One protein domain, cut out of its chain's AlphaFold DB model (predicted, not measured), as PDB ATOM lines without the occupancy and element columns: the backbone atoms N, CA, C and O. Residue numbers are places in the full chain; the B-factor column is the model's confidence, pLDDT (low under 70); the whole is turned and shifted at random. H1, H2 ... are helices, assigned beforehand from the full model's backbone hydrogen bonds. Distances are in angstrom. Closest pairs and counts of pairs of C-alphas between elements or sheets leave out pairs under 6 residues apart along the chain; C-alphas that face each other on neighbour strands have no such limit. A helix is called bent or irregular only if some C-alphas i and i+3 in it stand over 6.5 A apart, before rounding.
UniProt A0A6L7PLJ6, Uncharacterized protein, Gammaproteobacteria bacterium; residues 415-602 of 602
ATOM      1  N   ARG A 415     171.397 127.230 144.772       77.25
ATOM      2  CA  ARG A 415     171.213 128.529 145.441       77.25
ATOM      3  C   ARG A 415     171.751 129.703 144.622       77.25
ATOM      4  O   ARG A 415     171.172 130.779 144.633       77.25
ATOM      5  N   LEU A 416     172.833 129.498 143.872       81.56
ATOM      6  CA  LEU A 416     173.310 130.475 142.892       81.56
ATOM      7  C   LEU A 416     172.331 130.644 141.727       81.56
ATOM      8  O   LEU A 416     172.269 131.731 141.158       81.56
ATOM      9  N   GLY A 417     171.551 129.614 141.382       82.19
ATOM     10  CA  GLY A 417     170.490 129.727 140.380       82.19
ATOM     11  C   GLY A 417     169.479 130.828 140.718       82.19
ATOM     12  O   GLY A 417     169.084 131.582 139.830       82.19
ATOM     13  N   ASP A 418     169.158 131.000 142.007       77.50
ATOM     14  CA  ASP A 418     168.250 132.044 142.505       77.50
ATOM     15  C   ASP A 418     168.805 133.474 142.292       77.50
ATOM     16  O   ASP A 418     168.047 134.444 142.247       77.50
ATOM     17  N   LEU A 419     170.128 133.627 142.131       82.44
ATOM     18  CA  LEU A 419     170.777 134.911 141.826       82.44
ATOM     19  C   LEU A 419     170.686 135.295 140.351       82.44
ATOM     20  O   LEU A 419     170.820 136.472 140.015       82.44
ATOM     21  N   MET A 420     170.512 134.314 139.467       85.38
ATOM     22  CA  MET A 420     170.517 134.502 138.020       85.38
ATOM     23  C   MET A 420     169.150 134.984 137.537       85.38
ATOM     24  O   MET A 420     168.424 134.282 136.835       85.38
ATOM     25  N   THR A 421     168.797 136.200 137.936       85.94
ATOM     26  CA  THR A 421     167.599 136.908 137.484       85.94
ATOM     27  C   THR A 421     167.805 137.515 136.092       85.94
ATOM     28  O   THR A 421     168.931 137.651 135.616       85.94
ATOM     29  N   LEU A 422     166.721 137.875 135.396       88.00
ATOM     30  CA  LEU A 422     166.793 138.349 134.002       88.00
ATOM     31  C   LEU A 422     167.696 139.587 133.823       88.00
ATOM     32  O   LEU A 422     168.387 139.708 132.815       88.00
ATOM     33  N   ASP A 423     167.735 140.474 134.817       88.00
ATOM     34  CA  ASP A 423     168.598 141.661 134.872       88.00
ATOM     35  C   ASP A 423     170.096 141.335 135.035       88.00
ATOM     36  O   ASP A 423     170.942 142.162 134.696       88.00
ATOM     37  N   MET A 424     170.441 140.118 135.471       90.06
ATOM     38  CA  MET A 424     171.824 139.641 135.581       90.06
ATOM     39  C   MET A 424     172.399 139.115 134.260       90.06
ATOM     40  O   MET A 424     173.597 138.840 134.203       90.06
ATOM     41  N   ALA A 425     171.606 138.994 133.189       90.50
ATOM     42  CA  ALA A 425     172.046 138.387 131.928       90.50
ATOM     43  C   ALA A 425     173.336 139.010 131.372       90.50
ATOM     44  O   ALA A 425     174.266 138.291 131.012       90.50
ATOM     45  N   ASN A 426     173.432 140.345 131.362       91.25
ATOM     46  CA  ASN A 426     174.630 141.038 130.884       91.25
ATOM     47  C   ASN A 426     175.849 140.770 131.770       91.25
ATOM     48  O   ASN A 426     176.919 140.474 131.252       91.25
ATOM     49  N   ASN A 427     175.674 140.794 133.090       89.88
ATOM     50  CA  ASN A 427     176.767 140.552 134.028       89.88
ATOM     51  C   ASN A 427     177.284 139.124 133.972       89.88
ATOM     52  O   ASN A 427     178.488 138.897 133.976       89.88
ATOM     53  N   VAL A 428     176.377 138.155 133.889       89.19
ATOM     54  CA  VAL A 428     176.763 136.754 133.759       89.19
ATOM     55  C   VAL A 428     177.474 136.520 132.427       89.19
ATOM     56  O   VAL A 428     178.465 135.795 132.390       89.19
ATOM     57  N   ARG A 429     177.029 137.172 131.346       90.62
ATOM     58  CA  ARG A 429     177.713 137.114 130.051       90.62
ATOM     59  C   ARG A 429     179.131 137.671 130.130       90.62
ATOM     60  O   ARG A 429     180.049 136.993 129.690       90.62
ATOM     61  N   GLU A 430     179.305 138.855 130.713       89.25
ATOM     62  CA  GLU A 430     180.619 139.484 130.908       89.25
ATOM     63  C   GLU A 430     181.564 138.590 131.720       89.25
ATOM     64  O   GLU A 430     182.707 138.389 131.320       89.25
ATOM     65  N   LEU A 431     181.073 137.983 132.806       86.69
ATOM     66  CA  LEU A 431     181.858 137.075 133.648       86.69
ATOM     67  C   LEU A 431     182.282 135.795 132.910       86.69
ATOM     68  O   LEU A 431     183.397 135.311 133.099       86.69
ATOM     69  N   LEU A 432     181.407 135.230 132.073       87.81
ATOM     70  CA  LEU A 432     181.730 134.045 131.271       87.81
ATOM     71  C   LEU A 432     182.625 134.365 130.062       87.81
ATOM     72  O   LEU A 432     183.365 133.492 129.607       87.81
ATOM     73  N   ASP A 433     182.563 135.598 129.556       86.19
ATOM     74  CA  ASP A 433     183.381 136.092 128.445       86.19
ATOM     75  C   ASP A 433     184.767 136.592 128.883       86.19
ATOM     76  O   ASP A 433     185.585 136.928 128.021       86.19
ATOM     77  N   ASP A 434     185.057 136.598 130.189       82.62
ATOM     78  CA  ASP A 434     186.357 136.989 130.726       82.62
ATOM     79  C   ASP A 434     187.485 136.206 130.017       82.62
ATOM     80  O   ASP A 434     187.439 134.972 129.951       82.62
ATOM     81  N   PRO A 435     188.492 136.885 129.432       81.38
ATOM     82  CA  PRO A 435     189.546 136.238 128.657       81.38
ATOM     83  C   PRO A 435     190.562 135.496 129.533       81.38
ATOM     84  O   PRO A 435     191.369 134.727 129.009       81.38
ATOM     85  N   SER A 436     190.556 135.709 130.850       81.19
ATOM     86  CA  SER A 436     191.407 134.967 131.766       81.19
ATOM     87  C   SER A 436     191.023 133.482 131.732       81.19
ATOM     88  O   SER A 436     189.864 133.073 131.778       81.19
ATOM     89  N   ARG A 437     192.031 132.628 131.556       83.69
ATOM     90  CA  ARG A 437     191.881 131.162 131.509       83.69
ATOM     91  C   ARG A 437     192.520 130.507 132.733       83.69
ATOM     92  O   ARG A 437     192.921 129.346 132.678       83.69
ATOM     93  N   GLY A 438     192.639 131.265 133.825       85.50
ATOM     94  CA  GLY A 438     193.179 130.785 135.094       85.50
ATOM     95  C   GLY A 438     192.328 129.665 135.692       85.50
ATOM     96  O   GLY A 438     191.144 129.535 135.380       85.50
ATOM     97  N   GLU A 439     192.930 128.849 136.557       84.38
ATOM     98  CA  GLU A 439     192.242 127.719 137.196       84.38
ATOM     99  C   GLU A 439     190.991 128.173 137.964       84.38
ATOM    100  O   GLU A 439     189.920 127.596 137.779       84.38
ATOM    101  N   SER A 440     191.101 129.258 138.734       84.75
ATOM    102  CA  SER A 440     189.999 129.849 139.500       84.75
ATOM    103  C   SER A 440     188.871 130.366 138.607       84.75
ATOM    104  O   SER A 440     187.710 130.069 138.876       84.75
ATOM    105  N   GLN A 441     189.197 131.044 137.499       86.69
ATOM    106  CA  GLN A 441     188.189 131.540 136.553       86.69
ATOM    107  C   GLN A 441     187.426 130.392 135.894       86.69
ATOM    108  O   GLN A 441     186.201 130.418 135.781       86.69
ATOM    109  N   GLN A 442     188.135 129.340 135.485       88.88
ATOM    110  CA  GLN A 442     187.497 128.172 134.887       88.88
ATOM    111  C   GLN A 442     186.688 127.371 135.911       88.88
ATOM    112  O   GLN A 442     185.645 126.817 135.567       88.88
ATOM    113  N   ALA A 443     187.121 127.319 137.174       85.44
ATOM    114  CA  ALA A 443     186.316 126.769 138.258       85.44
ATOM    115  C   ALA A 443     185.037 127.595 138.454       85.44
ATOM    116  O   ALA A 443     183.951 127.023 138.426       85.44
ATOM    117  N   PHE A 444     185.142 128.922 138.551       86.81
ATOM    118  CA  PHE A 444     183.998 129.827 138.671       86.81
ATOM    119  C   PHE A 444     183.011 129.671 137.505       86.81
ATOM    120  O   PHE A 444     181.812 129.525 137.736       86.81
ATOM    121  N   ALA A 445     183.499 129.575 136.265       89.44
ATOM    122  CA  ALA A 445     182.663 129.317 135.094       89.44
ATOM    123  C   ALA A 445     181.868 128.004 135.217       89.44
ATOM    124  O   ALA A 445     180.680 127.983 134.905       89.44
ATOM    125  N   VAL A 446     182.473 126.921 135.727       87.56
ATOM    126  CA  VAL A 446     181.744 125.667 136.008       87.56
ATOM    127  C   VAL A 446     180.635 125.889 137.037       87.56
ATOM    128  O   VAL A 446     179.529 125.388 136.847       87.56
ATOM    129  N   ILE A 447     180.900 126.630 138.118       85.00
ATOM    130  CA  ILE A 447     179.891 126.932 139.151       85.00
ATOM    131  C   ILE A 447     178.720 127.688 138.541       85.00
ATOM    132  O   ILE A 447     177.571 127.294 138.734       85.00
ATOM    133  N   MET A 448     179.020 128.731 137.770       88.12
ATOM    134  CA  MET A 448     178.015 129.554 137.110       88.12
ATOM    135  C   MET A 448     177.195 128.722 136.124       88.12
ATOM    136  O   MET A 448     175.974 128.711 136.216       88.12
ATOM    137  N   LEU A 449     177.828 127.944 135.245       89.88
ATOM    138  CA  LEU A 449     177.128 127.085 134.281       89.88
ATOM    139  C   LEU A 449     176.295 125.979 134.948       89.88
ATOM    140  O   LEU A 449     175.232 125.620 134.449       89.88
ATOM    141  N   LYS A 450     176.718 125.458 136.103       86.62
ATOM    142  CA  LYS A 450     175.883 124.539 136.892       86.62
ATOM    143  C   LYS A 450     174.720 125.257 137.561       86.62
ATOM    144  O   LYS A 450     173.626 124.706 137.620       86.62
ATOM    145  N   ALA A 451     174.932 126.474 138.052       85.19
ATOM    146  CA  ALA A 451     173.874 127.297 138.621       85.19
ATOM    147  C   ALA A 451     172.829 127.707 137.580       85.19
ATOM    148  O   ALA A 451     171.635 127.700 137.882       85.19
ATOM    149  N   PHE A 452     173.256 127.921 136.332       84.25
ATOM    150  CA  PHE A 452     172.355 128.064 135.196       84.25
ATOM    151  C   PHE A 452     171.364 126.914 135.113       84.25
ATOM    152  O   PHE A 452     170.236 127.165 134.738       84.25
ATOM    153  N   ASN A 453     171.696 125.676 135.494       80.31
ATOM    154  CA  ASN A 453     170.724 124.578 135.435       80.31
ATOM    155  C   ASN A 453     169.545 124.724 136.408       80.31
ATOM    156  O   ASN A 453     168.524 124.060 136.237       80.31
ATOM    157  N   HIS A 454     169.660 125.622 137.383       80.00
ATOM    158  CA  HIS A 454     168.647 125.889 138.396       80.00
ATOM    159  C   HIS A 454     168.019 127.287 138.269       80.00
ATOM    160  O   HIS A 454     167.150 127.626 139.064       80.00
ATOM    161  N   SER A 455     168.421 128.090 137.277       83.38
ATOM    162  CA  SER A 455     167.934 129.461 137.086       83.38
ATOM    163  C   SER A 455     166.796 129.574 136.070       83.38
ATOM    164  O   SER A 455     166.540 128.659 135.275       83.38
ATOM    165  N   VAL A 456     166.181 130.760 136.000       86.31
ATOM    166  CA  VAL A 456     165.438 131.172 134.798       86.31
ATOM    167  C   VAL A 456     166.378 131.213 133.585       86.31
ATOM    168  O   VAL A 456     167.587 131.417 133.727       86.31
ATOM    169  N   LEU A 457     165.841 130.996 132.383       89.69
ATOM    170  CA  LEU A 457     166.628 131.108 131.155       89.69
ATOM    171  C   LEU A 457     166.971 132.573 130.899       89.69
ATOM    172  O   LEU A 457     166.088 133.389 130.642       89.69
ATOM    173  N   LEU A 458     168.261 132.902 130.971       90.25
ATOM    174  CA  LEU A 458     168.725 134.260 130.710       90.25
ATOM    175  C   LEU A 458     168.683 134.558 129.198       90.25
ATOM    176  O   LEU A 458     169.075 133.698 128.400       90.25
ATOM    177  N   PRO A 459     168.239 135.752 128.778       88.88
ATOM    178  CA  PRO A 459     168.222 136.141 127.371       88.88
ATOM    179  C   PRO A 459     169.638 136.276 126.789       88.88
ATOM    180  O   PRO A 459     170.607 136.558 127.496       88.88
ATOM    181  N   ASP A 460     169.754 136.088 125.472       90.44
ATOM    182  CA  ASP A 460     170.975 136.332 124.690       90.44
ATOM    183  C   ASP A 460     172.236 135.605 125.210       90.44
ATOM    184  O   ASP A 460     173.352 136.128 125.151       90.44
ATOM    185  N   MET A 461     172.070 134.385 125.736       93.12
ATOM    186  CA  MET A 461     173.180 133.544 126.216       93.12
ATOM    187  C   MET A 461     173.663 132.509 125.199       93.12
ATOM    188  O   MET A 461     174.816 132.086 125.269       93.12
ATOM    189  N   ILE A 462     172.824 132.119 124.231       93.75
ATOM    190  CA  ILE A 462     173.127 131.052 123.257       93.75
ATOM    191  C   ILE A 462     174.457 131.312 122.538       93.75
ATOM    192  O   ILE A 462     175.282 130.407 122.429       93.75
ATOM    193  N   GLY A 463     174.694 132.550 122.090       94.00
ATOM    194  CA  GLY A 463     175.929 132.921 121.394       94.00
ATOM    195  C   GLY A 463     177.182 132.749 122.257       94.00
ATOM    196  O   GLY A 463     178.181 132.213 121.781       94.00
ATOM    197  N   THR A 464     177.125 133.150 123.530       94.38
ATOM    198  CA  THR A 464     178.224 132.972 124.495       94.38
ATOM    199  C   THR A 464     178.467 131.496 124.783       94.38
ATOM    200  O   THR A 464     179.596 131.032 124.641       94.38
ATOM    201  N   LEU A 465     177.413 130.728 125.073       95.00
ATOM    202  CA  LEU A 465     177.520 129.293 125.342       95.00
ATOM    203  C   LEU A 465     178.093 128.525 124.140       95.00
ATOM    204  O   LEU A 465     179.027 127.742 124.300       95.00
ATOM    205  N   MET A 466     177.618 128.798 122.919       95.06
ATOM    206  CA  MET A 466     178.168 128.208 121.690       95.06
ATOM    207  C   MET A 466     179.653 128.539 121.508       95.06
ATOM    208  O   MET A 466     180.435 127.667 121.124       95.06
ATOM    209  N   ARG A 467     180.066 129.777 121.812       94.38
ATOM    210  CA  ARG A 467     181.480 130.182 121.774       94.38
ATOM    211  C   ARG A 467     182.314 129.377 122.762       94.38
ATOM    212  O   ARG A 467     183.346 128.844 122.366       94.38
ATOM    213  N   MET A 468     181.844 129.244 124.003       93.62
ATOM    214  CA  MET A 468     182.532 128.477 125.044       93.62
ATOM    215  C   MET A 468     182.705 127.013 124.641       93.62
ATOM    216  O   MET A 468     183.788 126.461 124.801       93.62
ATOM    217  N   VAL A 469     181.676 126.384 124.059       94.19
ATOM    218  CA  VAL A 469     181.787 124.995 123.584       94.19
ATOM    219  C   VAL A 469     182.806 124.867 122.448       94.19
ATOM    220  O   VAL A 469     183.528 123.869 122.387       94.19
ATOM    221  N   ARG A 470     182.901 125.856 121.551       94.50
ATOM    222  CA  ARG A 470     183.810 125.825 120.390       94.50
ATOM    223  C   ARG A 470     185.262 126.184 120.723       94.50
ATOM    224  O   ARG A 470     186.161 125.689 120.048       94.50
ATOM    225  N   ASP A 471     185.491 127.006 121.741       91.88
ATOM    226  CA  ASP A 471     186.817 127.469 122.159       91.88
ATOM    227  C   ASP A 471     187.576 126.367 122.931       91.88
ATOM    228  O   ASP A 471     187.224 125.988 124.049       91.88
ATOM    229  N   ASP A 472     188.639 125.828 122.318       89.50
ATOM    230  CA  ASP A 472     189.435 124.725 122.876       89.50
ATOM    231  C   ASP A 472     190.434 125.157 123.965       89.50
ATOM    232  O   ASP A 472     191.159 124.306 124.499       89.50
ATOM    233  N   THR A 473     190.451 126.450 124.315       89.50
ATOM    234  CA  THR A 473     191.186 126.985 125.468       89.50
ATOM    235  C   THR A 473     190.443 126.769 126.789       89.50
ATOM    236  O   THR A 473     191.081 126.765 127.844       89.50
ATOM    237  N   PHE A 474     189.127 126.523 126.754       90.25
ATOM    238  CA  PHE A 474     188.361 126.114 127.932       90.25
ATOM    239  C   PHE A 474     188.604 124.640 128.291       90.25
ATOM    240  O   PHE A 474     188.717 123.760 127.430       90.25
ATOM    241  N   ARG A 475     188.630 124.355 129.595       87.69
ATOM    242  CA  ARG A 475     188.695 123.007 130.171       87.69
ATOM    243  C   ARG A 475     187.463 122.202 129.754       87.69
ATOM    244  O   ARG A 475     186.372 122.745 129.581       87.69
ATOM    245  N   SER A 476     187.641 120.892 129.579       84.50
ATOM    246  CA  SER A 476     186.588 120.007 129.058       84.50
ATOM    247  C   SER A 476     185.290 120.060 129.868       84.50
ATOM    248  O   SER A 476     184.213 120.000 129.288       84.50
ATOM    249  N   ASP A 477     185.371 120.214 131.188       84.06
ATOM    250  CA  ASP A 477     184.206 120.299 132.073       84.06
ATOM    251  C   ASP A 477     183.441 121.629 131.953       84.06
ATOM    252  O   ASP A 477     182.215 121.612 132.003       84.06
ATOM    253  N   VAL A 478     184.118 122.761 131.725       89.69
ATOM    254  CA  VAL A 478     183.477 124.049 131.395       89.69
ATOM    255  C   VAL A 478     182.669 123.892 130.113       89.69
ATOM    256  O   VAL A 478     181.492 124.240 130.062       89.69
ATOM    257  N   ARG A 479     183.291 123.311 129.081       91.75
ATOM    258  CA  ARG A 479     182.656 123.088 127.778       91.75
ATOM    259  C   ARG A 479     181.472 122.128 127.892       91.75
ATOM    260  O   ARG A 479     180.436 122.383 127.289       91.75
ATOM    261  N   ALA A 480     181.591 121.074 128.701       87.75
ATOM    262  CA  ALA A 480     180.491 120.154 128.981       87.75
ATOM    263  C   ALA A 480     179.328 120.851 129.707       87.75
ATOM    264  O   ALA A 480     178.188 120.731 129.270       87.75
ATOM    265  N   CYS A 481     179.605 121.658 130.739       89.50
ATOM    266  CA  CYS A 481     178.562 122.427 131.429       89.50
ATOM    267  C   CYS A 481     177.896 123.462 130.498       89.50
ATOM    268  O   CYS A 481     176.711 123.749 130.641       89.50
ATOM    269  N   ALA A 482     178.628 124.013 129.524       93.00
ATOM    270  CA  ALA A 482     178.051 124.898 128.513       93.00
ATOM    271  C   ALA A 482     177.126 124.140 127.541       93.00
ATOM    272  O   ALA A 482     176.097 124.684 127.142       93.00
ATOM    273  N   VAL A 483     177.442 122.881 127.206       92.00
ATOM    274  CA  VAL A 483     176.519 121.995 126.473       92.00
ATOM    275  C   VAL A 483     175.260 121.726 127.300       92.00
ATOM    276  O   VAL A 483     174.168 121.901 126.766       92.00
ATOM    277  N   ASP A 484     175.386 121.380 128.587       89.50
ATOM    278  CA  ASP A 484     174.237 121.204 129.494       89.50
ATOM    279  C   ASP A 484     173.336 122.449 129.514       89.50
ATOM    280  O   ASP A 484     172.116 122.348 129.383       89.50
ATOM    281  N   ALA A 485     173.933 123.640 129.599       91.50
ATOM    282  CA  ALA A 485     173.188 124.892 129.563       91.50
ATOM    283  C   ALA A 485     172.456 125.091 128.222       91.50
ATOM    284  O   ALA A 485     171.281 125.455 128.226       91.50
ATOM    285  N   LEU A 486     173.098 124.808 127.077       93.50
ATOM    286  CA  LEU A 486     172.457 124.866 125.752       93.50
ATOM    287  C   LEU A 486     171.264 123.907 125.633       93.50
ATOM    288  O   LEU A 486     170.278 124.260 124.985       93.50
ATOM    289  N   MET A 487     171.321 122.736 126.278       90.88
ATOM    290  CA  MET A 487     170.207 121.781 126.273       90.88
ATOM    291  C   MET A 487     168.939 122.389 126.859       90.88
ATOM    292  O   MET A 487     167.872 122.181 126.295       90.88
ATOM    293  N   ARG A 488     169.036 123.224 127.899       91.19
ATOM    294  CA  ARG A 488     167.855 123.888 128.479       91.19
ATOM    295  C   ARG A 488     167.170 124.839 127.500       91.19
ATOM    296  O   ARG A 488     165.944 124.922 127.480       91.19
ATOM    297  N   TYR A 489     167.952 125.553 126.684       92.50
ATOM    298  CA  TYR A 489     167.407 126.432 125.643       92.50
ATOM    299  C   TYR A 489     166.745 125.632 124.522       92.50
ATOM    300  O   TYR A 489     165.757 126.095 123.958       92.50
ATOM    301  N   TRP A 490     167.262 124.444 124.207       92.00
ATOM    302  CA  TRP A 490     166.641 123.548 123.235       92.00
ATOM    303  C   TRP A 490     165.358 122.907 123.774       92.00
ATOM    304  O   TRP A 490     164.335 122.954 123.101       92.00
ATOM    305  N   GLU A 491     165.381 122.402 125.009       90.19
ATOM    306  CA  GLU A 491     164.214 121.849 125.715       90.19
ATOM    307  C   GLU A 491     163.090 122.887 125.881       90.19
ATOM    308  O   GLU A 491     161.923 122.524 125.977       90.19
ATOM    309  N   SER A 492     163.437 124.178 125.875       89.06
ATOM    310  CA  SER A 492     162.482 125.295 125.929       89.06
ATOM    311  C   SER A 492     162.154 125.894 124.556       89.06
ATOM    312  O   SER A 492     161.590 126.983 124.493       89.06
ATOM    313  N   GLU A 493     162.537 125.225 123.465       90.50
ATOM    314  CA  GLU A 493     162.267 125.615 122.069       90.50
ATOM    315  C   GLU A 493     162.872 126.966 121.622       90.50
ATOM    316  O   GLU A 493     162.563 127.464 120.540       90.50
ATOM    317  N   ILE A 494     163.780 127.551 122.410       90.19
ATOM    318  CA  ILE A 494     164.485 128.802 122.075       90.19
ATOM    319  C   ILE A 494     165.664 128.522 121.130       90.19
ATOM    320  O   ILE A 494     165.952 129.311 120.232       90.19
ATOM    321  N   LEU A 495     166.362 127.403 121.337       92.25
ATOM    322  CA  LEU A 495     167.453 126.938 120.479       92.25
ATOM    323  C   LEU A 495     166.942 125.863 119.517       92.25
ATOM    324  O   LEU A 495     166.338 124.878 119.941       92.25
ATOM    325  N   HIS A 496     167.237 126.002 118.225       92.50
ATOM    326  CA  HIS A 496     166.826 125.007 117.242       92.50
ATOM    327  C   HIS A 496     167.694 123.743 117.319       92.50
ATOM    328  O   HIS A 496     168.922 123.798 117.377       92.50
ATOM    329  N   SER A 497     167.056 122.574 117.206       90.44
ATOM    330  CA  SER A 497     167.741 121.272 117.174       90.44
ATOM    331  C   SER A 497     168.793 121.170 116.058       90.44
ATOM    332  O   SER A 497     169.815 120.500 116.222       90.44
ATOM    333  N   LYS A 498     168.590 121.889 114.943       91.81
ATOM    334  CA  LYS A 498     169.552 121.999 113.837       91.81
ATOM    335  C   LYS A 498     170.895 122.579 114.284       91.81
ATOM    336  O   LYS A 498     171.927 122.130 113.788       91.81
ATOM    337  N   ASP A 499     170.908 123.530 115.213       93.44
ATOM    338  CA  ASP A 499     172.143 124.161 115.686       93.44
ATOM    339  C   ASP A 499     172.967 123.189 116.542       93.44
ATOM    340  O   ASP A 499     174.182 123.087 116.375       93.44
ATOM    341  N   LEU A 500     172.304 122.393 117.391       93.50
ATOM    342  CA  LEU A 500     172.954 121.338 118.178       93.50
ATOM    343  C   LEU A 500     173.436 120.173 117.305       93.50
ATOM    344  O   LEU A 500     174.532 119.656 117.520       93.50
ATOM    345  N   LYS A 501     172.665 119.793 116.280       93.38
ATOM    346  CA  LYS A 501     173.095 118.796 115.288       93.38
ATOM    347  C   LYS A 501     174.299 119.289 114.481       93.38
ATOM    348  O   LYS A 501     175.244 118.533 114.283       93.38
ATOM    349  N   THR A 502     174.305 120.563 114.085       94.88
ATOM    350  CA  THR A 502     175.452 121.192 113.406       94.88
ATOM    351  C   THR A 502     176.684 121.188 114.308       94.88
ATOM    352  O   THR A 502     177.771 120.852 113.858       94.88
ATOM    353  N   LEU A 503     176.527 121.480 115.602       95.19
ATOM    354  CA  LEU A 503     177.620 121.385 116.567       95.19
ATOM    355  C   LEU A 503     178.171 119.951 116.687       95.19
ATOM    356  O   LEU A 503     179.388 119.770 116.708       95.19
ATOM    357  N   ALA A 504     177.306 118.932 116.730       94.00
ATOM    358  CA  ALA A 504     177.732 117.529 116.736       94.00
ATOM    359  C   ALA A 504     178.478 117.147 115.443       94.00
ATOM    360  O   ALA A 504     179.507 116.468 115.495       94.00
ATOM    361  N   ASP A 505     177.991 117.614 114.291       94.56
ATOM    362  CA  ASP A 505     178.635 117.428 112.988       94.56
ATOM    363  C   ASP A 505     180.007 118.112 112.920       94.56
ATOM    364  O   ASP A 505     180.969 117.501 112.459       94.56
ATOM    365  N   ASP A 506     180.130 119.333 113.442       95.19
ATOM    366  CA  ASP A 506     181.390 120.077 113.496       95.19
ATOM    367  C   ASP A 506     182.424 119.393 114.404       95.19
ATOM    368  O   ASP A 506     183.617 119.379 114.086       95.19
ATOM    369  N   ILE A 507     181.990 118.800 115.524       92.62
ATOM    370  CA  ILE A 507     182.860 118.000 116.400       92.62
ATOM    371  C   ILE A 507     183.331 116.736 115.674       92.62
ATOM    372  O   ILE A 507     184.519 116.408 115.701       92.62
ATOM    373  N   LEU A 508     182.420 116.033 114.996       91.44
ATOM    374  CA  LEU A 508     182.748 114.833 114.226       91.44
ATOM    375  C   LEU A 508     183.716 115.142 113.074       91.44
ATOM    376  O   LEU A 508     184.653 114.380 112.839       91.44
ATOM    377  N   ALA A 509     183.516 116.267 112.385       92.12
ATOM    378  CA  ALA A 509     184.372 116.746 111.301       92.12
ATOM    379  C   ALA A 509     185.724 117.304 111.789       92.12
ATOM    380  O   ALA A 509     186.584 117.629 110.970       92.12
ATOM    381  N   GLY A 510     185.924 117.431 113.105       89.44
ATOM    382  CA  GLY A 510     187.139 117.986 113.700       89.44
ATOM    383  C   GLY A 510     187.256 119.511 113.598       89.44
ATOM    384  O   GLY A 510     188.310 120.051 113.926       89.44
ATOM    385  N   MET A 511     186.194 120.210 113.181       91.50
ATOM    386  CA  MET A 511     186.126 121.678 113.194       91.50
ATOM    387  C   MET A 511     186.030 122.222 114.623       91.50
ATOM    388  O   MET A 511     186.530 123.306 114.912       91.50
ATOM    389  N   VAL A 512     185.422 121.452 115.529       91.94
ATOM    390  CA  VAL A 512     185.427 121.714 116.970       91.94
ATOM    391  C   VAL A 512     186.234 120.627 117.658       91.94
ATOM    392  O   VAL A 512     185.914 119.442 117.592       91.94
ATOM    393  N   ARG A 513     187.308 121.026 118.340       89.81
ATOM    394  CA  ARG A 513     188.230 120.073 118.954       89.81
ATOM    395  C   ARG A 513     187.623 119.464 120.213       89.81
ATOM    396  O   ARG A 513     187.442 120.163 121.206       89.81
ATOM    397  N   ASP A 514     187.398 118.159 120.217       87.38
ATOM    398  CA  ASP A 514     186.953 117.401 121.389       87.38
ATOM    399  C   ASP A 514     188.069 116.445 121.829       87.38
ATOM    400  O   ASP A 514     188.389 115.484 121.138       87.38
ATOM    401  N   ARG A 515     188.763 116.775 122.927       79.81
ATOM    402  CA  ARG A 515     190.004 116.083 123.335       79.81
ATOM    403  C   ARG A 515     189.754 114.808 124.149       79.81
ATOM    404  O   ARG A 515     190.717 114.088 124.412       79.81
ATOM    405  N   SER A 516     188.518 114.577 124.588       77.19
ATOM    406  CA  SER A 516     188.116 113.423 125.408       77.19
ATOM    407  C   SER A 516     186.827 112.758 124.926       77.19
ATOM    408  O   SER A 516     186.305 111.891 125.611       77.19
ATOM    409  N   ASP A 517     186.299 113.166 123.769       85.25
ATOM    410  CA  ASP A 517     184.994 112.748 123.240       85.25
ATOM    411  C   ASP A 517     183.793 113.067 124.150       85.25
ATOM    412  O   ASP A 517     182.666 112.636 123.896       85.25
ATOM    413  N   ALA A 518     184.011 113.869 125.191       82.81
ATOM    414  CA  ALA A 518     183.004 114.218 126.182       82.81
ATOM    415  C   ALA A 518     181.842 114.979 125.560       82.81
ATOM    416  O   ALA A 518     180.682 114.690 125.842       82.81
ATOM    417  N   LEU A 519     182.159 115.957 124.705       89.25
ATOM    418  CA  LEU A 519     181.162 116.851 124.126       89.25
ATOM    419  C   LEU A 519     180.289 116.089 123.144       89.25
ATOM    420  O   LEU A 519     179.067 116.202 123.201       89.25
ATOM    421  N   LEU A 520     180.908 115.273 122.286       90.81
ATOM    422  CA  LEU A 520     180.162 114.437 121.358       90.81
ATOM    423  C   LEU A 520     179.291 113.426 122.109       90.81
ATOM    424  O   LEU A 520     178.104 113.327 121.820       90.81
ATOM    425  N   GLY A 521     179.841 112.718 123.099       88.56
ATOM    426  CA  GLY A 521     179.073 111.774 123.915       88.56
ATOM    427  C   GLY A 521     177.877 112.429 124.604       88.56
ATOM    428  O   GLY A 521     176.761 111.908 124.547       88.56
ATOM    429  N   HIS A 522     178.088 113.612 125.187       87.62
ATOM    430  CA  HIS A 522     177.038 114.376 125.848       87.62
ATOM    431  C   HIS A 522     175.935 114.804 124.864       87.62
ATOM    432  O   HIS A 522     174.758 114.554 125.125       87.62
ATOM    433  N   LEU A 523     176.292 115.368 123.703       91.81
ATOM    434  CA  LEU A 523     175.332 115.741 122.656       91.81
ATOM    435  C   LEU A 523     174.523 114.533 122.172       91.81
ATOM    436  O   LEU A 523     173.297 114.592 122.146       91.81
ATOM    437  N   LEU A 524     175.180 113.419 121.841       92.75
ATOM    438  CA  LEU A 524     174.501 112.213 121.354       92.75
ATOM    439  C   LEU A 524     173.521 111.652 122.388       92.75
ATOM    440  O   LEU A 524     172.398 111.292 122.038       92.75
ATOM    441  N   SER A 525     173.899 111.657 123.671       89.94
ATOM    442  CA  SER A 525     173.035 111.189 124.763       89.94
ATOM    443  C   SER A 525     171.720 111.959 124.889       89.94
ATOM    444  O   SER A 525     170.747 111.410 125.410       89.94
ATOM    445  N   ARG A 526     171.671 113.206 124.407       89.19
ATOM    446  CA  ARG A 526     170.488 114.072 124.445       89.19
ATOM    447  C   ARG A 526     169.749 114.122 123.112       89.19
ATOM    448  O   ARG A 526     168.528 114.085 123.117       89.19
ATOM    449  N   LEU A 527     170.476 114.167 121.996       91.50
ATOM    450  CA  LEU A 527     169.908 114.309 120.655       91.50
ATOM    451  C   LEU A 527     169.360 112.999 120.080       91.50
ATOM    452  O   LEU A 527     168.510 113.043 119.197       91.50
ATOM    453  N   TYR A 528     169.833 111.837 120.537       92.81
ATOM    454  CA  TYR A 528     169.263 110.548 120.146       92.81
ATOM    455  C   TYR A 528     168.146 110.118 121.122       92.81
ATOM    456  O   TYR A 528     168.357 110.184 122.345       92.81
ATOM    457  N   PRO A 529     166.998 109.608 120.633       91.81
ATOM    458  CA  PRO A 529     166.605 109.439 119.224       91.81
ATOM    459  C   PRO A 529     165.836 110.639 118.631       91.81
ATOM    460  O   PRO A 529     165.445 110.599 117.469       91.81
ATOM    461  N   ASP A 530     165.587 111.685 119.421       88.62
ATOM    462  CA  ASP A 530     164.585 112.717 119.106       88.62
ATOM    463  C   ASP A 530     164.977 113.650 117.943       88.62
ATOM    464  O   ASP A 530     164.121 114.166 117.229       88.62
ATOM    465  N   VAL A 531     166.277 113.875 117.741       90.38
ATOM    466  CA  VAL A 531     166.845 114.746 116.694       90.38
ATOM    467  C   VAL A 531     167.713 113.958 115.716       90.38
ATOM    468  O   VAL A 531     167.727 114.259 114.522       90.38
ATOM    469  N   ILE A 532     168.468 112.983 116.225       92.88
ATOM    470  CA  ILE A 532     169.307 112.082 115.433       92.88
ATOM    471  C   ILE A 532     168.614 110.724 115.410       92.88
ATOM    472  O   ILE A 532     168.471 110.094 116.456       92.88
ATOM    473  N   SER A 533     168.214 110.273 114.224       92.50
ATOM    474  CA  SER A 533     167.521 108.994 114.042       92.50
ATOM    475  C   SER A 533     168.465 107.792 114.119       92.50
ATOM    476  O   SER A 533     169.688 107.907 114.011       92.50
ATOM    477  N   GLU A 534     167.884 106.595 114.215       89.12
ATOM    478  CA  GLU A 534     168.577 105.311 114.060       89.12
ATOM    479  C   GLU A 534     169.342 105.171 112.733       89.12
ATOM    480  O   GLU A 534     170.359 104.483 112.690       89.12
ATOM    481  N   SER A 535     168.899 105.844 111.669       87.25
ATOM    482  CA  SER A 535     169.558 105.851 110.355       87.25
ATOM    483  C   SER A 535     170.730 106.829 110.257       87.25
ATOM    484  O   SER A 535     171.604 106.683 109.405       87.25
ATOM    485  N   GLU A 536     170.777 107.828 111.138       90.94
ATOM    486  CA  GLU A 536     171.831 108.841 111.153       90.94
ATOM    487  C   GLU A 536     172.877 108.585 112.238       90.94
ATOM    488  O   GLU A 536     174.030 108.991 112.080       90.94
ATOM    489  N   ILE A 537     172.515 107.907 113.334       91.06
ATOM    490  CA  ILE A 537     173.380 107.776 114.511       91.06
ATOM    491  C   ILE A 537     174.722 107.108 114.184       91.06
ATOM    492  O   ILE A 537     175.762 107.506 114.712       91.06
ATOM    493  N   ILE A 538     174.730 106.175 113.226       88.44
ATOM    494  CA  ILE A 538     175.928 105.463 112.768       88.44
ATOM    495  C   ILE A 538     176.996 106.395 112.179       88.44
ATOM    496  O   ILE A 538     178.196 106.100 112.231       88.44
ATOM    497  N   LYS A 539     176.587 107.556 111.644       90.25
ATOM    498  CA  LYS A 539     177.496 108.588 111.126       90.25
ATOM    499  C   LYS A 539     178.486 109.023 112.204       90.25
ATOM    500  O   LYS A 539     179.664 109.202 111.901       90.25
ATOM    501  N   TYR A 540     178.024 109.119 113.449       90.25
ATOM    502  CA  TYR A 540     178.796 109.604 114.591       90.25
ATOM    503  C   TYR A 540     179.688 108.541 115.239       90.25
ATOM    504  O   TYR A 540     180.399 108.854 116.196       90.25
ATOM    505  N   LEU A 541     179.686 107.299 114.734       86.50
ATOM    506  CA  LEU A 541     180.568 106.239 115.218       86.50
ATOM    507  C   LEU A 541     182.019 106.494 114.778       86.50
ATOM    508  O   LEU A 541     182.348 106.455 113.586       86.50
ATOM    509  N   LYS A 542     182.912 106.713 115.742       83.69
ATOM    510  CA  LYS A 542     184.348 106.924 115.527       83.69
ATOM    511  C   LYS A 542     185.178 106.136 116.542       83.69
ATOM    512  O   LYS A 542     184.651 105.629 117.525       83.69
ATOM    513  N   VAL A 543     186.486 106.047 116.292       78.31
ATOM    514  CA  VAL A 543     187.440 105.487 117.262       78.31
ATOM    515  C   VAL A 543     187.524 106.443 118.460       78.31
ATOM    516  O   VAL A 543     187.836 107.617 118.235       78.31
ATOM    517  N   PRO A 544     187.247 105.982 119.693       74.19
ATOM    518  CA  PRO A 544     187.270 106.842 120.868       74.19
ATOM    519  C   PRO A 544     188.694 107.286 121.230       74.19
ATOM    520  O   PRO A 544     189.670 106.539 121.115       74.19
ATOM    521  N   ILE A 545     188.821 108.523 121.700       74.12
ATOM    522  CA  ILE A 545     190.061 109.110 122.201       74.12
ATOM    523  C   ILE A 545     190.207 108.722 123.677       74.12
ATOM    524  O   ILE A 545     189.699 109.398 124.570       74.12
ATOM    525  N   ARG A 546     190.928 107.629 123.962       58.69
ATOM    526  CA  ARG A 546     191.079 107.125 125.338       58.69
ATOM    527  C   ARG A 546     191.812 108.106 126.261       58.69
ATOM    528  O   ARG A 546     193.025 108.306 126.157       58.69
ATOM    529  N   ARG A 547     191.086 108.618 127.258       56.78
ATOM    530  CA  ARG A 547     191.617 109.183 128.509       56.78
ATOM    531  C   ARG A 547     190.839 108.583 129.681       56.78
ATOM    532  O   ARG A 547     189.622 108.529 129.646       56.78
ATOM    533  N   ILE A 548     191.547 108.152 130.726       51.66
ATOM    534  CA  ILE A 548     191.019 107.338 131.848       51.66
ATOM    535  C   ILE A 548     189.831 107.990 132.595       51.66
ATOM    536  O   ILE A 548     189.096 107.297 133.291       51.66
ATOM    537  N   TYR A 549     189.626 109.302 132.457       51.56
ATOM    538  CA  TYR A 549     188.749 110.091 133.326       51.56
ATOM    539  C   TYR A 549     187.420 110.539 132.694       51.56
ATOM    540  O   TYR A 549     186.646 111.199 133.380       51.56
ATOM    541  N   ASP A 550     187.138 110.212 131.427       60.44
ATOM    542  CA  ASP A 550     185.955 110.729 130.722       60.44
ATOM    543  C   ASP A 550     185.350 109.667 129.790       60.44
ATOM    544  O   ASP A 550     185.857 109.408 128.701       60.44
ATOM    545  N   LEU A 551     184.295 108.996 130.265       65.75
ATOM    546  CA  LEU A 551     183.654 107.859 129.588       65.75
ATOM    547  C   LEU A 551     182.342 108.251 128.891       65.75
ATOM    548  O   LEU A 551     181.545 107.375 128.565       65.75
ATOM    549  N   GLY A 552     182.067 109.546 128.686       74.75
ATOM    550  CA  GLY A 552     180.771 110.017 128.179       74.75
ATOM    551  C   GLY A 552     180.377 109.406 126.828       74.75
ATOM    552  O   GLY A 552     179.261 108.912 126.670       74.75
ATOM    553  N   TYR A 553     181.306 109.377 125.869       84.25
ATOM    554  CA  TYR A 553     181.077 108.802 124.539       84.25
ATOM    555  C   TYR A 553     180.917 107.280 124.565       84.25
ATOM    556  O   TYR A 553     179.985 106.748 123.967       84.25
ATOM    557  N   GLU A 554     181.777 106.568 125.296       80.69
ATOM    558  CA  GLU A 554     181.668 105.111 125.449       80.69
ATOM    559  C   GLU A 554     180.362 104.721 126.155       80.69
ATOM    560  O   GLU A 554     179.657 103.820 125.707       80.69
ATOM    561  N   SER A 555     180.000 105.445 127.218       81.62
ATOM    562  CA  SER A 555     178.751 105.259 127.957       81.62
ATOM    563  C   SER A 555     177.529 105.500 127.073       81.62
ATOM    564  O   SER A 555     176.542 104.769 127.182       81.62
ATOM    565  N   PHE A 556     177.587 106.468 126.149       87.50
ATOM    566  CA  PHE A 556     176.516 106.665 125.176       87.50
ATOM    567  C   PHE A 556     176.255 105.390 124.367       87.50
ATOM    568  O   PHE A 556     175.139 104.874 124.392       87.50
ATOM    569  N   TRP A 557     177.286 104.858 123.707       85.25
ATOM    570  CA  TRP A 557     177.153 103.668 122.867       85.25
ATOM    571  C   TRP A 557     176.808 102.415 123.675       85.25
ATOM    572  O   TRP A 557     175.937 101.657 123.265       85.25
ATOM    573  N   ALA A 558     177.436 102.217 124.836       79.69
ATOM    574  CA  ALA A 558     177.272 101.003 125.634       79.69
ATOM    575  C   ALA A 558     175.988 100.969 126.480       79.69
ATOM    576  O   ALA A 558     175.480  99.887 126.780       79.69
ATOM    577  N   HIS A 559     175.471 102.127 126.905       81.62
ATOM    578  CA  HIS A 559     174.387 102.201 127.889       81.62
ATOM    579  C   HIS A 559     173.208 103.066 127.450       81.62
ATOM    580  O   HIS A 559     172.065 102.620 127.559       81.62
ATOM    581  N   PHE A 560     173.439 104.292 126.967       85.75
ATOM    582  CA  PHE A 560     172.328 105.195 126.644       85.75
ATOM    583  C   PHE A 560     171.601 104.803 125.361       85.75
ATOM    584  O   PHE A 560     170.373 104.781 125.370       85.75
ATOM    585  N   LEU A 561     172.335 104.475 124.293       88.75
ATOM    586  CA  LEU A 561     171.758 104.079 123.011       88.75
ATOM    587  C   LEU A 561     170.833 102.855 123.186       88.75
ATOM    588  O   LEU A 561     169.641 103.013 122.931       88.75
ATOM    589  N   PRO A 562     171.268 101.706 123.756       86.19
ATOM    590  CA  PRO A 562     170.379 100.556 123.964       86.19
ATOM    591  C   PRO A 562     169.151 100.861 124.811       86.19
ATOM    592  O   PRO A 562     168.064 100.367 124.532       86.19
ATOM    593  N   LYS A 563     169.324 101.674 125.857       88.38
ATOM    594  CA  LYS A 563     168.242 102.016 126.782       88.38
ATOM    595  C   LYS A 563     167.189 102.922 126.138       88.38
ATOM    596  O   LYS A 563     166.035 102.885 126.554       88.38
ATOM    597  N   LYS A 564     167.591 103.758 125.176       89.81
ATOM    598  CA  LYS A 564     166.712 104.709 124.482       89.81
ATOM    599  C   LYS A 564     166.133 104.171 123.172       89.81
ATOM    600  O   LYS A 564     165.142 104.716 122.699       89.81
ATOM    601  N   SER A 565     166.725 103.134 122.587       90.00
ATOM    602  CA  SER A 565     166.241 102.519 121.352       90.00
ATOM    603  C   SER A 565     165.134 101.495 121.610       90.00
ATOM    604  O   SER A 565     165.190 100.691 122.537       90.00
ATOM    605  N   THR A 566     164.145 101.454 120.722       91.69
ATOM    606  CA  THR A 566     163.207 100.324 120.635       91.69
ATOM    607  C   THR A 566     163.881  99.099 119.997       91.69
ATOM    608  O   THR A 566     164.858  99.257 119.261       91.69
ATOM    609  N   PRO A 567     163.344  97.872 120.175       88.38
ATOM    610  CA  PRO A 567     163.893  96.678 119.524       88.38
ATOM    611  C   PRO A 567     164.037  96.817 118.002       88.38
ATOM    612  O   PRO A 567     165.037  96.389 117.441       88.38
ATOM    613  N   LYS A 568     163.080  97.481 117.339       88.62
ATOM    614  CA  LYS A 568     163.123  97.727 115.890       88.62
ATOM    615  C   LYS A 568     164.272  98.662 115.496       88.62
ATOM    616  O   LYS A 568     164.986  98.375 114.543       88.62
ATOM    617  N   GLN A 569     164.461  99.750 116.243       89.44
ATOM    618  CA  GLN A 569     165.566 100.685 116.013       89.44
ATOM    619  C   GLN A 569     166.920 100.016 116.246       89.44
ATOM    620  O   GLN A 569     167.858 100.263 115.496       89.44
ATOM    621  N   LEU A 570     167.020  99.135 117.248       86.19
ATOM    622  CA  LEU A 570     168.235  98.358 117.489       86.19
ATOM    623  C   LEU A 570     168.565  97.431 116.325       86.19
ATOM    624  O   LEU A 570     169.720  97.392 115.917       86.19
ATOM    625  N   THR A 571     167.575  96.735 115.760       85.81
ATOM    626  CA  THR A 571     167.778  95.910 114.559       85.81
ATOM    627  C   THR A 571     168.318  96.741 113.397       85.81
ATOM    628  O   THR A 571     169.304  96.362 112.777       85.81
ATOM    629  N   GLU A 572     167.739  97.914 113.143       87.06
ATOM    630  CA  GLU A 572     168.185  98.787 112.053       87.06
ATOM    631  C   GLU A 572     169.598  99.358 112.284       87.06
ATOM    632  O   GLU A 572     170.394  99.450 111.346       87.06
ATOM    633  N   ILE A 573     169.948  99.693 113.530       85.75
ATOM    634  CA  ILE A 573     171.310 100.110 113.901       85.75
ATOM    635  C   ILE A 573     172.302  98.955 113.711       85.75
ATOM    636  O   ILE A 573     173.399  99.168 113.194       85.75
ATOM    637  N   LEU A 574     171.928  97.735 114.103       83.31
ATOM    638  CA  LEU A 574     172.739  96.530 113.919       83.31
ATOM    639  C   LEU A 574     173.009  96.246 112.440       83.31
ATOM    640  O   LEU A 574     174.158  96.017 112.061       83.31
ATOM    641  N   ASP A 575     171.986  96.338 111.593       85.75
ATOM    642  CA  ASP A 575     172.130  96.146 110.149       85.75
ATOM    643  C   ASP A 575     173.111  97.167 109.543       85.75
ATOM    644  O   ASP A 575     173.976  96.820 108.733       85.75
ATOM    645  N   GLN A 576     173.047  98.427 109.981       82.56
ATOM    646  CA  GLN A 576     173.991  99.469 109.563       82.56
ATOM    647  C   GLN A 576     175.415  99.240 110.091       82.56
ATOM    648  O   GLN A 576     176.394  99.534 109.396       82.56
ATOM    649  N   LEU A 577     175.558  98.700 111.305       78.62
ATOM    650  CA  LEU A 577     176.855  98.334 111.876       78.62
ATOM    651  C   LEU A 577     177.537  97.234 111.065       78.62
ATOM    652  O   LEU A 577     178.733  97.345 110.778       78.62
ATOM    653  N   VAL A 578     176.777  96.226 110.629       79.06
ATOM    654  CA  VAL A 578     177.263  95.172 109.727       79.06
ATOM    655  C   VAL A 578     177.745  95.772 108.401       79.06
ATOM    656  O   VAL A 578     178.815  95.414 107.910       79.06
ATOM    657  N   GLN A 579     177.023  96.749 107.847       78.31
ATOM    658  CA  GLN A 579     177.434  97.441 106.617       78.31
ATOM    659  C   GLN A 579     178.706  98.291 106.798       78.31
ATOM    660  O   GLN A 579     179.464  98.486 105.848       78.31
ATOM    661  N   CYS A 580     178.987  98.759 108.017       71.62
ATOM    662  CA  CYS A 580     180.187  99.525 108.364       71.62
ATOM    663  C   CYS A 580     181.292  98.673 109.022       71.62
ATOM    664  O   CYS A 580     182.195  99.230 109.656       71.62
ATOM    665  N   HIS A 581     181.259  97.345 108.860       68.31
ATOM    666  CA  HIS A 581     182.121  96.385 109.561       68.31
ATOM    667  C   HIS A 581     183.625  96.720 109.515       68.31
ATOM    668  O   HIS A 581     184.317  96.572 110.516       68.31
ATOM    669  N   ASP A 582     184.158  97.247 108.408       67.00
ATOM    670  CA  ASP A 582     185.581  97.620 108.327       67.00
ATOM    671  C   ASP A 582     185.962  98.830 109.202       67.00
ATOM    672  O   ASP A 582     187.103  98.922 109.665       67.00
ATOM    673  N   ARG A 583     185.023  99.754 109.465       66.88
ATOM    674  CA  ARG A 583     185.199 100.837 110.452       66.88
ATOM    675  C   ARG A 583     185.141 100.278 111.870       66.88
ATOM    676  O   ARG A 583     186.012 100.608 112.669       66.88
ATOM    677  N   VAL A 584     184.181  99.396 112.148       64.56
ATOM    678  CA  VAL A 584     184.009  98.732 113.454       64.56
ATOM    679  C   VAL A 584     185.238  97.890 113.808       64.56
ATOM    680  O   VAL A 584     185.832  98.054 114.866       64.56
ATOM    681  N   ARG A 585     185.748  97.097 112.864       64.06
ATOM    682  CA  ARG A 585     186.941  96.262 113.050       64.06
ATOM    683  C   ARG A 585     188.215  97.069 113.314       64.06
ATOM    684  O   ARG A 585     189.127  96.577 113.978       64.06
ATOM    685  N   LYS A 586     188.322  98.291 112.778       61.62
ATOM    686  CA  LYS A 586     189.426  99.214 113.101       61.62
ATOM    687  C   LYS A 586     189.318  99.747 114.529       61.62
ATOM    688  O   LYS A 586     190.355  99.910 115.161       61.62
ATOM    689  N   ILE A 587     188.100  99.979 115.018       62.09
ATOM    690  CA  ILE A 587     187.828 100.353 116.411       62.09
ATOM    691  C   ILE A 587     188.211  99.180 117.335       62.09
ATOM    692  O   ILE A 587     189.042  99.359 118.221       62.09
ATOM    693  N   ASP A 588     187.751  97.960 117.038       56.38
ATOM    694  CA  ASP A 588     188.028  96.762 117.849       56.38
ATOM    695  C   ASP A 588     189.513  96.352 117.868       56.38
ATOM    696  O   ASP A 588     190.041  95.947 118.901       56.38
ATOM    697  N   ARG A 589     190.237  96.472 116.744       52.59
ATOM    698  CA  ARG A 589     191.666  96.092 116.665       52.59
ATOM    699  C   ARG A 589     192.599  96.995 117.472       52.59
ATOM    700  O   ARG A 589     193.702  96.563 117.803       52.59
ATOM    701  N   ILE A 590     192.200  98.235 117.743       52.50
ATOM    702  CA  ILE A 590     192.970  99.173 118.573       52.50
ATOM    703  C   ILE A 590     192.721  98.886 120.066       52.50
ATOM    704  O   ILE A 590     193.569  99.179 120.911       52.50
ATOM    705  N   GLU A 591     191.603  98.241 120.400       51.97
ATOM    706  CA  GLU A 591     191.120  98.080 121.764       51.97
ATOM    707  C   GLU A 591     191.155  96.629 122.254       51.97
ATOM    708  O   GLU A 591     190.142  95.943 122.330       51.97
ATOM    709  N   ASN A 592     192.316  96.176 122.728       45.94
ATOM    710  CA  ASN A 592     192.479  94.840 123.327       45.94
ATOM    711  C   ASN A 592     191.670  94.586 124.626       45.94
ATOM    712  O   ASN A 592     191.841  93.551 125.263       45.94
ATOM    713  N   SER A 593     190.797  95.506 125.046       47.09
ATOM    714  CA  SER A 593     189.778  95.279 126.075       47.09
ATOM    715  C   SER A 593     188.904  96.529 126.228       47.09
ATOM    716  O   SER A 593     189.445  97.566 126.627       47.09
ATOM    717  N   ARG A 594     187.587  96.408 125.986       45.25
ATOM    718  CA  ARG A 594     186.445  97.058 126.692       45.25
ATOM    719  C   ARG A 594     185.282  97.575 125.832       45.25
ATOM    720  O   ARG A 594     184.206  97.708 126.407       45.25
ATOM    721  N   ILE A 595     185.378  97.683 124.506       47.06
ATOM    722  CA  ILE A 595     184.165  97.694 123.661       47.06
ATOM    723  C   ILE A 595     183.670  96.243 123.525       47.06
ATOM    724  O   ILE A 595     183.827  95.592 122.503       47.06
ATOM    725  N   ARG A 596     183.100  95.681 124.601       46.19
ATOM    726  CA  ARG A 596     182.365  94.397 124.526       46.19
ATOM    727  C   ARG A 596     181.040  94.527 123.765       46.19
ATOM    728  O   ARG A 596     180.441  93.526 123.404       46.19
ATOM    729  N   PHE A 597     180.624  95.757 123.471       44.47
ATOM    730  CA  PHE A 597     179.343  96.068 122.854       44.47
ATOM    731  C   PHE A 597     179.129  95.384 121.497       44.47
ATOM    732  O   PHE A 597     178.078  94.793 121.300       44.47
ATOM    733  N   PHE A 598     180.114  95.379 120.590       46.97
ATOM    734  CA  PHE A 598     179.952  94.739 119.272       46.97
ATOM    735  C   PHE A 598     179.952  93.208 119.319       46.97
ATOM    736  O   PHE A 598     179.459  92.573 118.394       46.97
ATOM    737  N   HIS A 599     180.481  92.623 120.395       42.03
ATOM    738  CA  HIS A 599     180.584  91.176 120.559       42.03
ATOM    739  C   HIS A 599     179.380  90.567 121.299       42.03
ATOM    740  O   HIS A 599     179.118  89.387 121.104       42.03
ATOM    741  N   ASP A 600     178.675  91.361 122.117       38.31
ATOM    742  CA  ASP A 600     177.479  90.948 122.874       38.31
ATOM    743  C   ASP A 600     176.152  91.252 122.125       38.31
ATOM    744  O   ASP A 600     175.084  90.829 122.566       38.31
ATOM    745  N   LEU A 601     176.204  92.004 121.014       37.84
ATOM    746  CA  LEU A 601     175.056  92.369 120.158       37.84
ATOM    747  C   LEU A 601     174.890  91.487 118.905       37.84
ATOM    748  O   LEU A 601     173.838  91.553 118.269       37.84
ATOM    749  N   ALA A 602     175.915  90.706 118.552       34.12
ATOM    750  CA  ALA A 602     175.867  89.651 117.534       34.12
ATOM    751  C   ALA A 602     175.541  88.309 118.199       34.12
ATOM    752  O   ALA A 602     174.782  87.523 117.588       34.12
TER     753      ALA A 602
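What this domain is: This is residues 415 to 602 of the 602 residues of an uncharacterized protein of Gammaproteobacteria bacterium (UniProt A0A6L7PLJ6). The chain winds back and forth in stacked turns, a short solenoid of helices in two layers. One layer is the row H2, H4, H6 and H8, which run the same way side by side; the other is the looser row H1, H3, H5, H7 and H9, and H10 and H11 stand at the far end of the stack. The printed part has 188 residues with eleven named helices, H1 to H11 in order along the chain, and no named strand; the class is all helix. The outline is elongated, 55 by 33 by 28 A, yet the whole is compact, with a radius of gyration of the C-alphas of 18.0 A.

How they stand to each other: H1, residues 422 to 432, is close to but not clearly touching H2, residues 439 to 452; the closest C-alphas are those of Leu 432 and Ala 445, 6.2 A apart. H3, residues 462 to 470, is likewise close to but not clearly touching H1, with C-alphas 429 and 464 closest at 6.9 A. H4, residues 476 to 491, forms a helical hairpin with H3, at a shallow tilt of 34 degrees, only just short of steep; the closest C-alphas are those of Val 469 and Arg 479, 4.7 A apart. H4 also touches H2 at a shallow tilt of 18 degrees, the same way, with C-alphas 446 and 478 closest at 5.2 A. H5, residues 497 to 508, and H6, residues 518 to 527, form a second helical hairpin, at 33 degrees, only just short of steep, with C-alphas 504 and 520 closest at 6.1 A. H4, H5 and H6 are a bundle, up and down, each running against the one before it. H6 touches H4 at a shallow tilt of 14 degrees, the same way, the closest C-alphas being those of Ala 480 and Leu 519, 5.9 A apart. H4 and H6 are the hubs, touching three helices each. H8, residues 552 to 564, touches H6 at a shallow tilt of 15 degrees, the same way; the C-alphas of Gly 521 and Tyr 553 come closest, 3.6 A. H7, residues 537 to 540, touches H9, residues 567 to 579, through residues 573 to 577 of H9 alone, with C-alphas 538 and 576 closest at 7.1 A. H10, residues 581 to 590, stands about perpendicular to H9, at 82 degrees. H11, residues 597 to 600, is close to but not clearly touching H8, with C-alphas 558 and 597 closest at 6.0 A. In H2, H3, H5, H6 and H9 every O i to N i+4 pair is within hydrogen-bond range, against 5 of 7 in H1, 10 of 12 in H4, 7 of 9 in H8 and 5 of 6 in H10; H7 and H11 are too short for such a pair.

Where its parts are: H1 begins at C-alpha 422, (166.793, 138.349, 134.002), and is irregular, C-alphas 423 and 426 being 7.3 A apart. H4 is the longest helix, 22.7 A, from C-alpha 476 at (186.588, 120.007, 129.058); H2 measures 20.0 A and H9 18.7 A. H8 is only just irregular, with C-alphas 558 and 561 6.8 A apart. H11 ends at C-alpha 600, (177.479, 90.948, 122.874).

The domain as a whole: The C-alphas of Asp 423 and Ala 602, the two farthest apart, are 55.3 A apart. The printed part has no cut, and Ala 602 is the chain's last residue. The link from H7 to H8, 11 residues, is long. The mean pLDDT of the printed part is 82.7; residues 546 to 551 and 581 to 602 are under 70.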